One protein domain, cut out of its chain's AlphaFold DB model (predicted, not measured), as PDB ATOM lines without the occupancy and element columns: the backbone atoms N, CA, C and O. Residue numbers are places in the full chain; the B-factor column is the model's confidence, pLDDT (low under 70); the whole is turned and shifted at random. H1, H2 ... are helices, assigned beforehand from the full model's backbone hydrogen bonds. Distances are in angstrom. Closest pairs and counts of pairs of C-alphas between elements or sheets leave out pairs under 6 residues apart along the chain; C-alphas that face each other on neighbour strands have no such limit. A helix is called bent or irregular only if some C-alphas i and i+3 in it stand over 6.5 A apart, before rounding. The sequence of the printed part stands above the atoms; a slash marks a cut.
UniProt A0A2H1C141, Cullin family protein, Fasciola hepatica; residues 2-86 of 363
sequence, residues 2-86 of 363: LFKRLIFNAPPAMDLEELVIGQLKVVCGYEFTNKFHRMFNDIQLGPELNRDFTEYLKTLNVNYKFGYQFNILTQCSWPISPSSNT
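Overview. This is residues 2 to 86 of the 363 residues of the protein "Cullin family protein" of Fasciola hepatica (UniProt A0A2H1C141). Two helices, H2 and H3, form a hairpin with the short helix H1 beside it, and H4 carries on beyond the end of H3 as a long arm. From the far end of H4 the chain, with no named element in residues 60 to 86, folds back past H4 to H3, and residues 81 to 86 stick out as a tail. The printed part has 85 residues with four named helices, H1, H2, H3 and H4 in that order, and no named strand; its class is all helix. It is loose, with a radius of gyration of the C-alphas of 15.9 A, and only just flat, with spans of 51 by 35 by 19 A.

Arrangement. Start at H1, residues 2 to 8, and look across to H3, residues 30 to 44. They touch, the closest C-alphas being those of Leu 6 and Ile 43, 7.2 A apart. Their lines stand at a shallow tilt of 12 degrees, and they run the same way. Next comes H2, residues 14 to 28, which is near H1, with 6 pairs of C-alphas within 10 A. H2 and H3 form a helical hairpin: they touch, with the C-alphas of Lys 25 and Thr 33 closest at 5.8 A, and run opposite ways at a shallow tilt of 12 degrees. H4, residues 46 to 59, meets H3 only through their link, and is apart from H1 and H2. In H1, H2 and H4 each O i to N i+4 pair is within hydrogen-bond range; in H3 it is 9 of 11.

Along the chain. Find C-alpha 2 at (130.715, 136.885, 101.112), where H1 begins; it runs 10.2 A to C-alpha 8. H2 runs 20.7 A from C-alpha 14 to C-alpha 28. H3 begins at C-alpha 30 at (142.092, 140.186, 112.914) and measures 19.5 A from first to last C-alpha; it is irregular, with C-alphas 32 and 35 standing 7.2 A apart. H4 runs 20.2 A from C-alpha 46 to C-alpha 59 at (112.852, 168.588, 102.202).

Size, cuts and confidence. The two C-alphas farthest apart are those of Val 27 and Asn 61, at 51.1 A. The printed part has no cut, and the links H1 to H2, H2 to H3 and H3 to H4 are tight. Residues 55 to 61, of which 55 to 59 belong to H4, stand free, as do residues 81 to 86. The model's mean pLDDT over the printed part is 85.0; it is under 70 at residues 9 to 13 and 81 to 86.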
ATOM      1  N   LEU A   2     131.443 136.040 100.139       81.12
ATOM      2  CA  LEU A   2     130.715 136.885 101.112       81.12
ATOM      3  C   LEU A   2     130.130 138.165 100.490       81.12
ATOM      4  O   LEU A   2     128.939 138.411 100.612       81.12
ATOM      5  N   PHE A   3     130.942 138.934  99.755       83.94
ATOM      6  CA  PHE A   3     130.497 140.206  99.173       83.94
ATOM      7  C   PHE A   3     129.244 140.064  98.283       83.94
ATOM      8  O   PHE A   3     128.351 140.899  98.344       83.94
ATOM      9  N   LYS A   4     129.145 138.979  97.494       79.81
ATOM     10  CA  LYS A   4     127.976 138.702  96.643       79.81
ATOM     11  C   LYS A   4     126.726 138.447  97.477       79.81
ATOM     12  O   LYS A   4     125.655 138.898  97.096       79.81
ATOM     13  N   ARG A   5     126.856 137.727  98.596       83.81
ATOM     14  CA  ARG A   5     125.731 137.480  99.506       83.81
ATOM     15  C   ARG A   5     125.279 138.781 100.158       83.81
ATOM     16  O   ARG A   5     124.101 139.087 100.106       83.81
ATOM     17  N   LEU A   6     126.225 139.586 100.637       84.62
ATOM     18  CA  LEU A   6     125.935 140.886 101.242       84.62
ATOM     19  C   LEU A   6     125.240 141.869 100.280       84.62
ATOM     20  O   LEU A   6     124.323 142.565 100.696       84.62
ATOM     21  N   ILE A   7     125.648 141.919  99.006       81.69
ATOM     22  CA  ILE A   7     125.071 142.853  98.019       81.69
ATOM     23  C   ILE A   7     123.751 142.335  97.433       81.69
ATOM     24  O   ILE A   7     122.791 143.092  97.329       81.69
ATOM     25  N   PHE A   8     123.697 141.067  97.016       77.12
ATOM     26  CA  PHE A   8     122.577 140.539  96.225       77.12
ATOM     27  C   PHE A   8     121.553 139.739  97.036       77.12
ATOM     28  O   PHE A   8     120.535 139.332  96.478       77.12
ATOM     29  N   ASN A   9     121.844 139.434  98.303       67.88
ATOM     30  CA  ASN A   9     121.104 138.460  99.103       67.88
ATOM     31  C   ASN A   9     121.059 138.886 100.593       67.88
ATOM     32  O   ASN A   9     121.611 138.219 101.463       67.88
ATOM     33  N   ALA A  10     120.404 140.008 100.901       63.34
ATOM     34  CA  ALA A  10     120.102 140.426 102.282       63.34
ATOM     35  C   ALA A  10     118.763 139.809 102.771       63.34
ATOM     36  O   ALA A  10     117.923 139.497 101.924       63.34
ATOM     37  N   PRO A  11     118.427 139.710 104.081       53.75
ATOM     38  CA  PRO A  11     119.220 139.576 105.302       53.75
ATOM     39  C   PRO A  11     118.674 138.503 106.299       53.75
ATOM     40  O   PRO A  11     118.779 138.738 107.496       53.75
ATOM     41  N   PRO A  12     118.068 137.343 105.948       58.69
ATOM     42  CA  PRO A  12     117.529 136.458 106.996       58.69
ATOM     43  C   PRO A  12     118.613 135.754 107.846       58.69
ATOM     44  O   PRO A  12     118.281 134.960 108.715       58.69
ATOM     45  N   ALA A  13     119.901 136.017 107.592       68.12
ATOM     46  CA  ALA A  13     121.031 135.340 108.225       68.12
ATOM     47  C   ALA A  13     122.216 136.279 108.538       68.12
ATOM     48  O   ALA A  13     123.349 135.808 108.613       68.12
ATOM     49  N   MET A  14     121.993 137.594 108.695       81.31
ATOM     50  CA  MET A  14     123.087 138.525 109.041       81.31
ATOM     51  C   MET A  14     123.798 138.109 110.337       81.31
ATOM     52  O   MET A  14     125.024 138.132 110.380       81.31
ATOM     53  N   ASP A  15     123.049 137.597 111.314       84.00
ATOM     54  CA  ASP A  15     123.584 137.043 112.565       84.00
ATOM     55  C   ASP A  15     124.520 135.845 112.321       84.00
ATOM     56  O   ASP A  15     125.542 135.683 112.989       84.00
ATOM     57  N   LEU A  16     124.207 134.999 111.330       86.00
ATOM     58  CA  LEU A  16     125.067 133.875 110.954       86.00
ATOM     59  C   LEU A  16     126.339 134.356 110.255       86.00
ATOM     60  O   LEU A  16     127.405 133.789 110.481       86.00
ATOM     61  N   GLU A  17     126.251 135.391 109.418       87.50
ATOM     62  CA  GLU A  17     127.438 135.984 108.794       87.50
ATOM     63  C   GLU A  17     128.343 136.630 109.851       87.50
ATOM     64  O   GLU A  17     129.557 136.421 109.813       87.50
ATOM     65  N   GLU A  18     127.778 137.330 110.841       88.94
ATOM     66  CA  GLU A  18     128.531 137.869 111.978       88.94
ATOM     67  C   GLU A  18     129.227 136.756 112.769       88.94
ATOM     68  O   GLU A  18     130.430 136.839 113.034       88.94
ATOM     69  N   LEU A  19     128.508 135.668 113.068       89.44
ATOM     70  CA  LEU A  19     129.065 134.508 113.760       89.44
ATOM     71  C   LEU A  19     130.236 133.891 112.983       89.44
ATOM     72  O   LEU A  19     131.284 133.602 113.567       89.44
ATOM     73  N   VAL A  20     130.087 133.703 111.669       89.88
ATOM     74  CA  VAL A  20     131.141 133.147 110.806       89.88
ATOM     75  C   VAL A  20     132.361 134.068 110.771       89.88
ATOM     76  O   VAL A  20     133.494 133.591 110.871       89.88
ATOM     77  N   ILE A  21     132.157 135.382 110.667       89.62
ATOM     78  CA  ILE A  21     133.244 136.368 110.704       89.62
ATOM     79  C   ILE A  21     133.951 136.340 112.071       89.62
ATOM     80  O   ILE A  21     135.186 136.370 112.123       89.62
ATOM     81  N   GLY A  22     133.197 136.213 113.165       90.81
ATOM     82  CA  GLY A  22     133.725 136.078 114.523       90.81
ATOM     83  C   GLY A  22     134.567 134.814 114.708       90.81
ATOM     84  O   GLY A  22     135.688 134.885 115.212       90.81
ATOM     85  N   GLN A  23     134.086 133.668 114.226       92.12
ATOM     86  CA  GLN A  23     134.828 132.400 114.238       92.12
ATOM     87  C   GLN A  23     136.122 132.493 113.413       92.12
ATOM     88  O   GLN A  23     137.196 132.115 113.883       92.12
ATOM     89  N   LEU A  24     136.062 133.082 112.214       90.69
ATOM     90  CA  LEU A  24     137.248 133.312 111.383       90.69
ATOM     91  C   LEU A  24     138.268 134.229 112.063       90.69
ATOM     92  O   LEU A  24     139.471 134.035 111.896       90.69
ATOM     93  N   LYS A  25     137.815 135.217 112.843       92.19
ATOM     94  CA  LYS A  25     138.708 136.095 113.608       92.19
ATOM     95  C   LYS A  25     139.464 135.317 114.682       92.19
ATOM     96  O   LYS A  25     140.641 135.601 114.887       92.19
ATOM     97  N   VAL A  26     138.818 134.352 115.337       90.31
ATOM     98  CA  VAL A  26     139.459 133.488 116.342       90.31
ATOM     99  C   VAL A  26     140.513 132.588 115.698       90.31
ATOM    100  O   VAL A  26     141.609 132.465 116.235       90.31
ATOM    101  N   VAL A  27     140.213 131.998 114.539       89.25
ATOM    102  CA  VAL A  27     141.107 131.026 113.889       89.25
ATOM    103  C   VAL A  27     142.261 131.692 113.137       89.25
ATOM    104  O   VAL A  27     143.404 131.259 113.252       89.25
ATOM    105  N   CYS A  28     141.978 132.740 112.363       86.19
ATOM    106  CA  CYS A  28     142.957 133.356 111.462       86.19
ATOM    107  C   CYS A  28     143.538 134.665 112.011       86.19
ATOM    108  O   CYS A  28     144.571 135.124 111.535       86.19
ATOM    109  N   GLY A  29     142.887 135.295 112.991       87.25
ATOM    110  CA  GLY A  29     143.268 136.604 113.513       87.25
ATOM    111  C   GLY A  29     142.597 137.784 112.799       87.25
ATOM    112  O   GLY A  29     141.926 137.666 111.766       87.25
ATOM    113  N   TYR A  30     142.771 138.974 113.378       86.75
ATOM    114  CA  TYR A  30     142.092 140.186 112.914       86.75
ATOM    115  C   TYR A  30     142.632 140.717 111.580       86.75
ATOM    116  O   TYR A  30     141.861 141.208 110.760       86.75
ATOM    117  N   GLU A  31     143.934 140.577 111.317       83.81
ATOM    118  CA  GLU A  31     144.553 141.092 110.086       83.81
ATOM    119  C   GLU A  31     143.912 140.520 108.811       83.81
ATOM    120  O   GLU A  31     143.757 141.232 107.820       83.81
ATOM    121  N   PHE A  32     143.466 139.260 108.854       83.00
ATOM    122  CA  PHE A  32     142.825 138.585 107.723       83.00
ATOM    123  C   PHE A  32     141.324 138.859 107.632       83.00
ATOM    124  O   PHE A  32     140.739 138.762 106.555       83.00
ATOM    125  N   THR A  33     140.688 139.209 108.752       89.38
ATOM    126  CA  THR A  33     139.230 139.366 108.836       89.38
ATOM    127  C   THR A  33     138.761 140.814 108.855       89.38
ATOM    128  O   THR A  33     137.570 141.062 108.677       89.38
ATOM    129  N   ASN A  34     139.664 141.786 109.004       89.19
ATOM    130  CA  ASN A  34     139.344 143.215 109.047       89.19
ATOM    131  C   ASN A  34     138.502 143.660 107.834       89.19
ATOM    132  O   ASN A  34     137.487 144.333 107.996       89.19
ATOM    133  N   LYS A  35     138.844 143.202 106.619       89.81
ATOM    134  CA  LYS A  35     138.051 143.505 105.412       89.81
ATOM    135  C   LYS A  35     136.622 142.958 105.502       89.81
ATOM    136  O   LYS A  35     135.697 143.666 105.127       89.81
ATOM    137  N   PHE A  36     136.423 141.749 106.035       90.25
ATOM    138  CA  PHE A  36     135.083 141.178 106.225       90.25
ATOM    139  C   PHE A  36     134.251 141.988 107.221       90.25
ATOM    140  O   PHE A  36     133.106 142.305 106.917       90.25
ATOM    141  N   HIS A  37     134.841 142.395 108.350       89.62
ATOM    142  CA  HIS A  37     134.162 143.248 109.331       89.62
ATOM    143  C   HIS A  37     133.776 144.604 108.730       89.62
ATOM    144  O   HIS A  37     132.656 145.061 108.922       89.62
ATOM    145  N   ARG A  38     134.673 145.232 107.955       91.69
ATOM    146  CA  ARG A  38     134.352 146.483 107.252       91.69
ATOM    147  C   ARG A  38     133.201 146.308 106.265       91.69
ATOM    148  O   ARG A  38     132.271 147.098 106.304       91.69
ATOM    149  N   MET A  39     133.233 145.259 105.438       90.88
ATOM    150  CA  MET A  39     132.132 144.967 104.511       90.88
ATOM    151  C   MET A  39     130.806 144.749 105.252       90.88
ATOM    152  O   MET A  39     129.767 145.226 104.815       90.88
ATOM    153  N   PHE A  40     130.833 144.051 106.385       89.44
ATOM    154  CA  PHE A  40     129.641 143.818 107.193       89.44
ATOM    155  C   PHE A  40     129.085 145.123 107.788       89.44
ATOM    156  O   PHE A  40     127.894 145.403 107.662       89.44
ATOM    157  N   ASN A  41     129.953 145.961 108.360       90.50
ATOM    158  CA  ASN A  41     129.575 147.260 108.921       90.50
ATOM    159  C   ASN A  41     129.013 148.216 107.859       90.50
ATOM    160  O   ASN A  41     128.008 148.873 108.110       90.50
ATOM    161  N   ASP A  42     129.616 148.260 106.667       91.44
ATOM    162  CA  ASP A  42     129.140 149.084 105.547       91.44
ATOM    163  C   ASP A  42     127.670 148.771 105.191       91.44
ATOM    164  O   ASP A  42     126.878 149.679 104.944       91.44
ATOM    165  N   ILE A  43     127.282 147.491 105.214       89.81
ATOM    166  CA  ILE A  43     125.904 147.060 104.923       89.81
ATOM    167  C   ILE A  43     124.953 147.377 106.076       89.81
ATOM    168  O   ILE A  43     123.829 147.817 105.832       89.81
ATOM    169  N   GLN A  44     125.391 147.203 107.323       87.75
ATOM    170  CA  GLN A  44     124.573 147.523 108.497       87.75
ATOM    171  C   GLN A  44     124.250 149.017 108.622       87.75
ATOM    172  O   GLN A  44     123.195 149.370 109.138       87.75
ATOM    173  N   LEU A  45     125.124 149.894 108.120       89.25
ATOM    174  CA  LEU A  45     124.883 151.341 108.081       89.25
ATOM    175  C   LEU A  45     123.913 151.761 106.959       89.25
ATOM    176  O   LEU A  45     123.405 152.883 106.963       89.25
ATOM    177  N   GLY A  46     123.640 150.872 105.999       89.56
ATOM    178  CA  GLY A  46     122.781 151.140 104.846       89.56
ATOM    179  C   GLY A  46     121.364 151.609 105.211       89.56
ATOM    180  O   GLY A  46     120.943 152.651 104.708       89.56
ATOM    181  N   PRO A  47     120.603 150.900 106.069       90.94
ATOM    182  CA  PRO A  47     119.225 151.268 106.397       90.94
ATOM    183  C   PRO A  47     119.072 152.679 106.980       90.94
ATOM    184  O   PRO A  47     118.190 153.421 106.553       90.94
ATOM    185  N   GLU A  48     119.950 153.072 107.908       92.62
ATOM    186  CA  GLU A  48     119.931 154.413 108.503       92.62
ATOM    187  C   GLU A  48     120.215 155.487 107.449       92.62
ATOM    188  O   GLU A  48     119.461 156.450 107.327       92.62
ATOM    189  N   LEU A  49     121.235 155.277 106.610       93.50
ATOM    190  CA  LEU A  49     121.577 156.209 105.537       93.50
ATOM    191  C   LEU A  49     120.433 156.383 104.523       93.50
ATOM    192  O   LEU A  49     120.175 157.496 104.069       93.50
ATOM    193  N   ASN A  50     119.731 155.302 104.171       94.38
ATOM    194  CA  ASN A  50     118.589 155.354 103.250       94.38
ATOM    195  C   ASN A  50     117.373 156.067 103.859       94.38
ATOM    196  O   ASN A  50     116.641 156.760 103.142       94.38
ATOM    197  N   ARG A  51     117.159 155.924 105.172       95.00
ATOM    198  CA  ARG A  51     116.134 156.681 105.900       95.00
ATOM    199  C   ARG A  51     116.448 158.175 105.862       95.00
ATOM    200  O   ARG A  51     115.594 158.952 105.444       95.00
ATOM    201  N   ASP A  52     117.680 158.549 106.196       95.19
ATOM    202  CA  ASP A  52     118.137 159.942 106.174       95.19
ATOM    203  C   ASP A  52     118.044 160.545 104.760       95.19
ATOM    204  O   ASP A  52     117.607 161.683 104.588       95.19
ATOM    205  N   PHE A  53     118.376 159.772 103.719       95.69
ATOM    206  CA  PHE A  53     118.208 160.205 102.330       95.69
ATOM    207  C   PHE A  53     116.732 160.414 101.954       95.69
ATOM    208  O   PHE A  53     116.387 161.373 101.267       95.69
ATOM    209  N   THR A  54     115.836 159.553 102.437       94.81
ATOM    210  CA  THR A  54     114.391 159.712 102.218       94.81
ATOM    211  C   THR A  54     113.852 160.962 102.912       94.81
ATOM    212  O   THR A  54     112.991 161.649 102.365       94.81
ATOM    213  N   GLU A  55     114.360 161.292 104.100       95.00
ATOM    214  CA  GLU A  55     114.045 162.551 104.783       95.00
ATOM    215  C   GLU A  55     114.575 163.762 104.001       95.00
ATOM    216  O   GLU A  55     113.842 164.730 103.813       95.00
ATOM    217  N   TYR A  56     115.787 163.679 103.446       95.12
ATOM    218  CA  TYR A  56     116.350 164.709 102.568       95.12
ATOM    219  C   TYR A  56     115.527 164.925 101.286       95.12
ATOM    220  O   TYR A  56     115.268 166.058 100.896       95.12
ATOM    221  N   LEU A  57     115.036 163.865 100.641       94.38
ATOM    222  CA  LEU A  57     114.178 164.022  99.459       94.38
ATOM    223  C   LEU A  57     112.848 164.717  99.785       94.38
ATOM    224  O   LEU A  57     112.345 165.495  98.970       94.38
ATOM    225  N   LYS A  58     112.311 164.509 100.995       94.38
ATOM    226  CA  LYS A  58     111.112 165.220 101.464       94.38
ATOM    227  C   LYS A  58     111.358 166.719 101.629       94.38
ATOM    228  O   LYS A  58     110.460 167.493 101.310       94.38
ATOM    229  N   THR A  59     112.542 167.148 102.080       95.25
ATOM    230  CA  THR A  59     112.852 168.588 102.202       95.25
ATOM    231  C   THR A  59     112.979 169.271 100.841       95.25
ATOM    232  O   THR A  59     112.632 170.442 100.714       95.25
ATOM    233  N   LEU A  60     113.402 168.530  99.813       93.25
ATOM    234  CA  LEU A  60     113.436 168.989  98.421       93.25
ATOM    235  C   LEU A  60     112.083 168.877  97.699       93.25
ATOM    236  O   LEU A  60     111.979 169.290  96.546       93.25
ATOM    237  N   ASN A  61     111.057 168.314  98.346       93.38
ATOM    238  CA  ASN A  61     109.756 168.010  97.745       93.38
ATOM    239  C   ASN A  61     109.860 167.136  96.472       93.38
ATOM    240  O   ASN A  61     109.073 167.273  95.534       93.38
ATOM    241  N   VAL A  62     110.845 166.233  96.433       93.38
ATOM    242  CA  VAL A  62     111.051 165.281  95.335       93.38
ATOM    243  C   VAL A  62     110.486 163.928  95.743       93.38
ATOM    244  O   VAL A  62     110.838 163.389  96.791       93.38
ATOM    245  N   ASN A  63     109.633 163.351  94.896       91.12
ATOM    246  CA  ASN A  63     109.070 162.024  95.114       91.12
ATOM    247  C   ASN A  63     109.261 161.144  93.873       91.12
ATOM    248  O   ASN A  63     108.737 161.447  92.800       91.12
ATOM    249  N   TYR A  64     110.004 160.050  94.031       91.25
ATOM    250  CA  TYR A  64     110.221 159.066  92.975       91.25
ATOM    251  C   TYR A  64     109.080 158.045  92.946       91.25
ATOM    252  O   TYR A  64     108.602 157.586  93.977       91.25
ATOM    253  N   LYS A  65     108.663 157.636  91.742       87.19
ATOM    254  CA  LYS A  65     107.604 156.625  91.544       87.19
ATOM    255  C   LYS A  65     108.070 155.185  91.808       87.19
ATOM    256  O   LYS A  65     107.286 154.252  91.655       87.19
ATOM    257  N   PHE A  66     109.338 155.000  92.160       90.81
ATOM    258  CA  PHE A  66     109.974 153.708  92.395       90.81
ATOM    259  C   PHE A  66     110.685 153.702  93.750       90.81
ATOM    260  O   PHE A  66     111.117 154.744  94.245       90.81
ATOM    261  N   GLY A  67     110.820 152.513  94.339       90.44
ATOM    262  CA  GLY A  67     111.623 152.317  95.542       90.44
ATOM    263  C   GLY A  67     113.117 152.358  95.224       90.44
ATOM    264  O   GLY A  67     113.549 151.840  94.194       90.44
ATOM    265  N   TYR A  68     113.905 152.951  96.113       92.25
ATOM    266  CA  TYR A  68     115.355 153.063  95.978       92.25
ATOM    267  C   TYR A  68     116.050 152.572  97.249       92.25
ATOM    268  O   TYR A  68     115.552 152.744  98.361       92.25
ATOM    269  N   GLN A  69     117.218 151.960  97.070       91.44
ATOM    270  CA  GLN A  69     118.085 151.533  98.161       91.44
ATOM    271  C   GLN A  69     119.545 151.675  97.729       91.44
ATOM    272  O   GLN A  69     119.969 151.106  96.724       91.44
ATOM    273  N   PHE A  70     120.315 152.421  98.513       91.56
ATOM    274  CA  PHE A  70     121.724 152.699  98.282       91.56
ATOM    275  C   PHE A  70     122.588 152.014  99.337       91.56
ATOM    276  O   PHE A  70     122.297 152.081 100.530       91.56
ATOM    277  N   ASN A  71     123.685 151.400  98.901       90.75
ATOM    278  CA  ASN A  71     124.702 150.847  99.790       90.75
ATOM    279  C   ASN A  71     126.019 151.584  99.543       90.75
ATOM    280  O   ASN A  71     126.493 151.643  98.407       90.75
ATOM    281  N   ILE A  72     126.613 152.135 100.602       91.38
ATOM    282  CA  ILE A  72     127.926 152.782 100.539       91.38
ATOM    283  C   ILE A  72     128.986 151.764 100.922       91.38
ATOM    284  O   ILE A  72     128.967 151.232 102.025       91.38
ATOM    285  N   LEU A  73     129.915 151.508 100.005       90.88
ATOM    286  CA  LEU A  73     130.925 150.467 100.154       90.88
ATOM    287  C   LEU A  73     132.309 151.106 100.293       90.88
ATOM    288  O   LEU A  73     132.759 151.841  99.410       90.88
ATOM    289  N   THR A  74     133.010 150.819 101.387       90.00
ATOM    290  CA  THR A  74     134.332 151.384 101.660       90.00
ATOM    291  C   THR A  74     135.380 150.806 100.704       90.00
ATOM    292  O   THR A  74     135.674 149.606 100.718       90.00
ATOM    293  N   GLN A  75     136.009 151.667  99.898       84.06
ATOM    294  CA  GLN A  75     137.043 151.261  98.940       84.06
ATOM    295  C   GLN A  75     138.163 150.434  99.610       84.06
ATOM    296  O   GLN A  75     138.470 150.601 100.792       84.06
ATOM    297  N   CYS A  76     138.752 149.498  98.857       81.25
ATOM    298  CA  CYS A  76     139.793 148.551  99.297       81.25
ATOM    299  C   CYS A  76     139.348 147.476 100.310       81.25
ATOM    300  O   CYS A  76     140.110 146.541 100.577       81.25
ATOM    301  N   SER A  77     138.127 147.567 100.848       84.81
ATOM    302  CA  SER A  77     137.537 146.513 101.692       84.81
ATOM    303  C   SER A  77     136.730 145.517 100.859       84.81
ATOM    304  O   SER A  77     136.732 144.323 101.153       84.81
ATOM    305  N   TRP A  78     136.112 146.000  99.780       87.00
ATOM    306  CA  TRP A  78     135.323 145.209  98.844       87.00
ATOM    307  C   TRP A  78     136.157 144.785  97.628       87.00
ATOM    308  O   TRP A  78     136.922 145.602  97.107       87.00
ATOM    309  N   PRO A  79     135.996 143.549  97.115       80.19
ATOM    310  CA  PRO A  79     136.663 143.071  95.901       80.19
ATOM    311  C   PRO A  79     135.976 143.618  94.635       80.19
ATOM    312  O   PRO A  79     135.605 142.876  93.730       80.19
ATOM    313  N   ILE A  80     135.761 144.932  94.597       74.81
ATOM    314  CA  ILE A  80     135.128 145.650  93.495       74.81
ATOM    315  C   ILE A  80     136.235 146.432  92.798       74.81
ATOM    316  O   ILE A  80     136.718 147.441  93.311       74.81
ATOM    317  N   SER A  81     136.685 145.940  91.643       65.19
ATOM    318  CA  SER A  81     137.607 146.704  90.803       65.19
ATOM    319  C   SER A  81     136.814 147.817  90.109       65.19
ATOM    320  O   SER A  81     135.876 147.498  89.378       65.19
ATOM    321  N   PRO A  82     137.193 149.097  90.256       56.91
ATOM    322  CA  PRO A  82     136.573 150.197  89.514       56.91
ATOM    323  C   PRO A  82     136.990 150.222  88.029       56.91
ATOM    324  O   PRO A  82     136.763 151.209  87.348       56.91
ATOM    325  N   SER A  83     137.649 149.169  87.534       48.88
ATOM    326  CA  SER A  83     138.379 149.133  86.264       48.88
ATOM    327  C   SER A  83     137.534 148.737  85.050       48.88
ATOM    328  O   SER A  83     138.091 148.312  84.042       48.88
ATOM    329  N   SER A  84     136.206 148.825  85.113       53.62
ATOM    330  CA  SER A  84     135.428 148.880  83.877       53.62
ATOM    331  C   SER A  84     135.492 150.323  83.382       53.62
ATOM    332  O   SER A  84     134.732 151.155  83.862       53.62
ATOM    333  N   ASN A  85     136.396 150.610  82.439       48.47
ATOM    334  CA  ASN A  85     136.534 151.896  81.721       48.47
ATOM    335  C   ASN A  85     135.294 152.273  80.875       48.47
ATOM    336  O   ASN A  85     135.371 153.092  79.963       48.47
ATOM    337  N   THR A  86     134.156 151.648  81.153       56.72
ATOM    338  CA  THR A  86     132.895 151.858  80.468       56.72
ATOM    339  C   THR A  86     131.975 152.582  81.432       56.72
ATOM    340  O   THR A  86     131.486 151.993  82.401       56.72
TER     341      THR A  86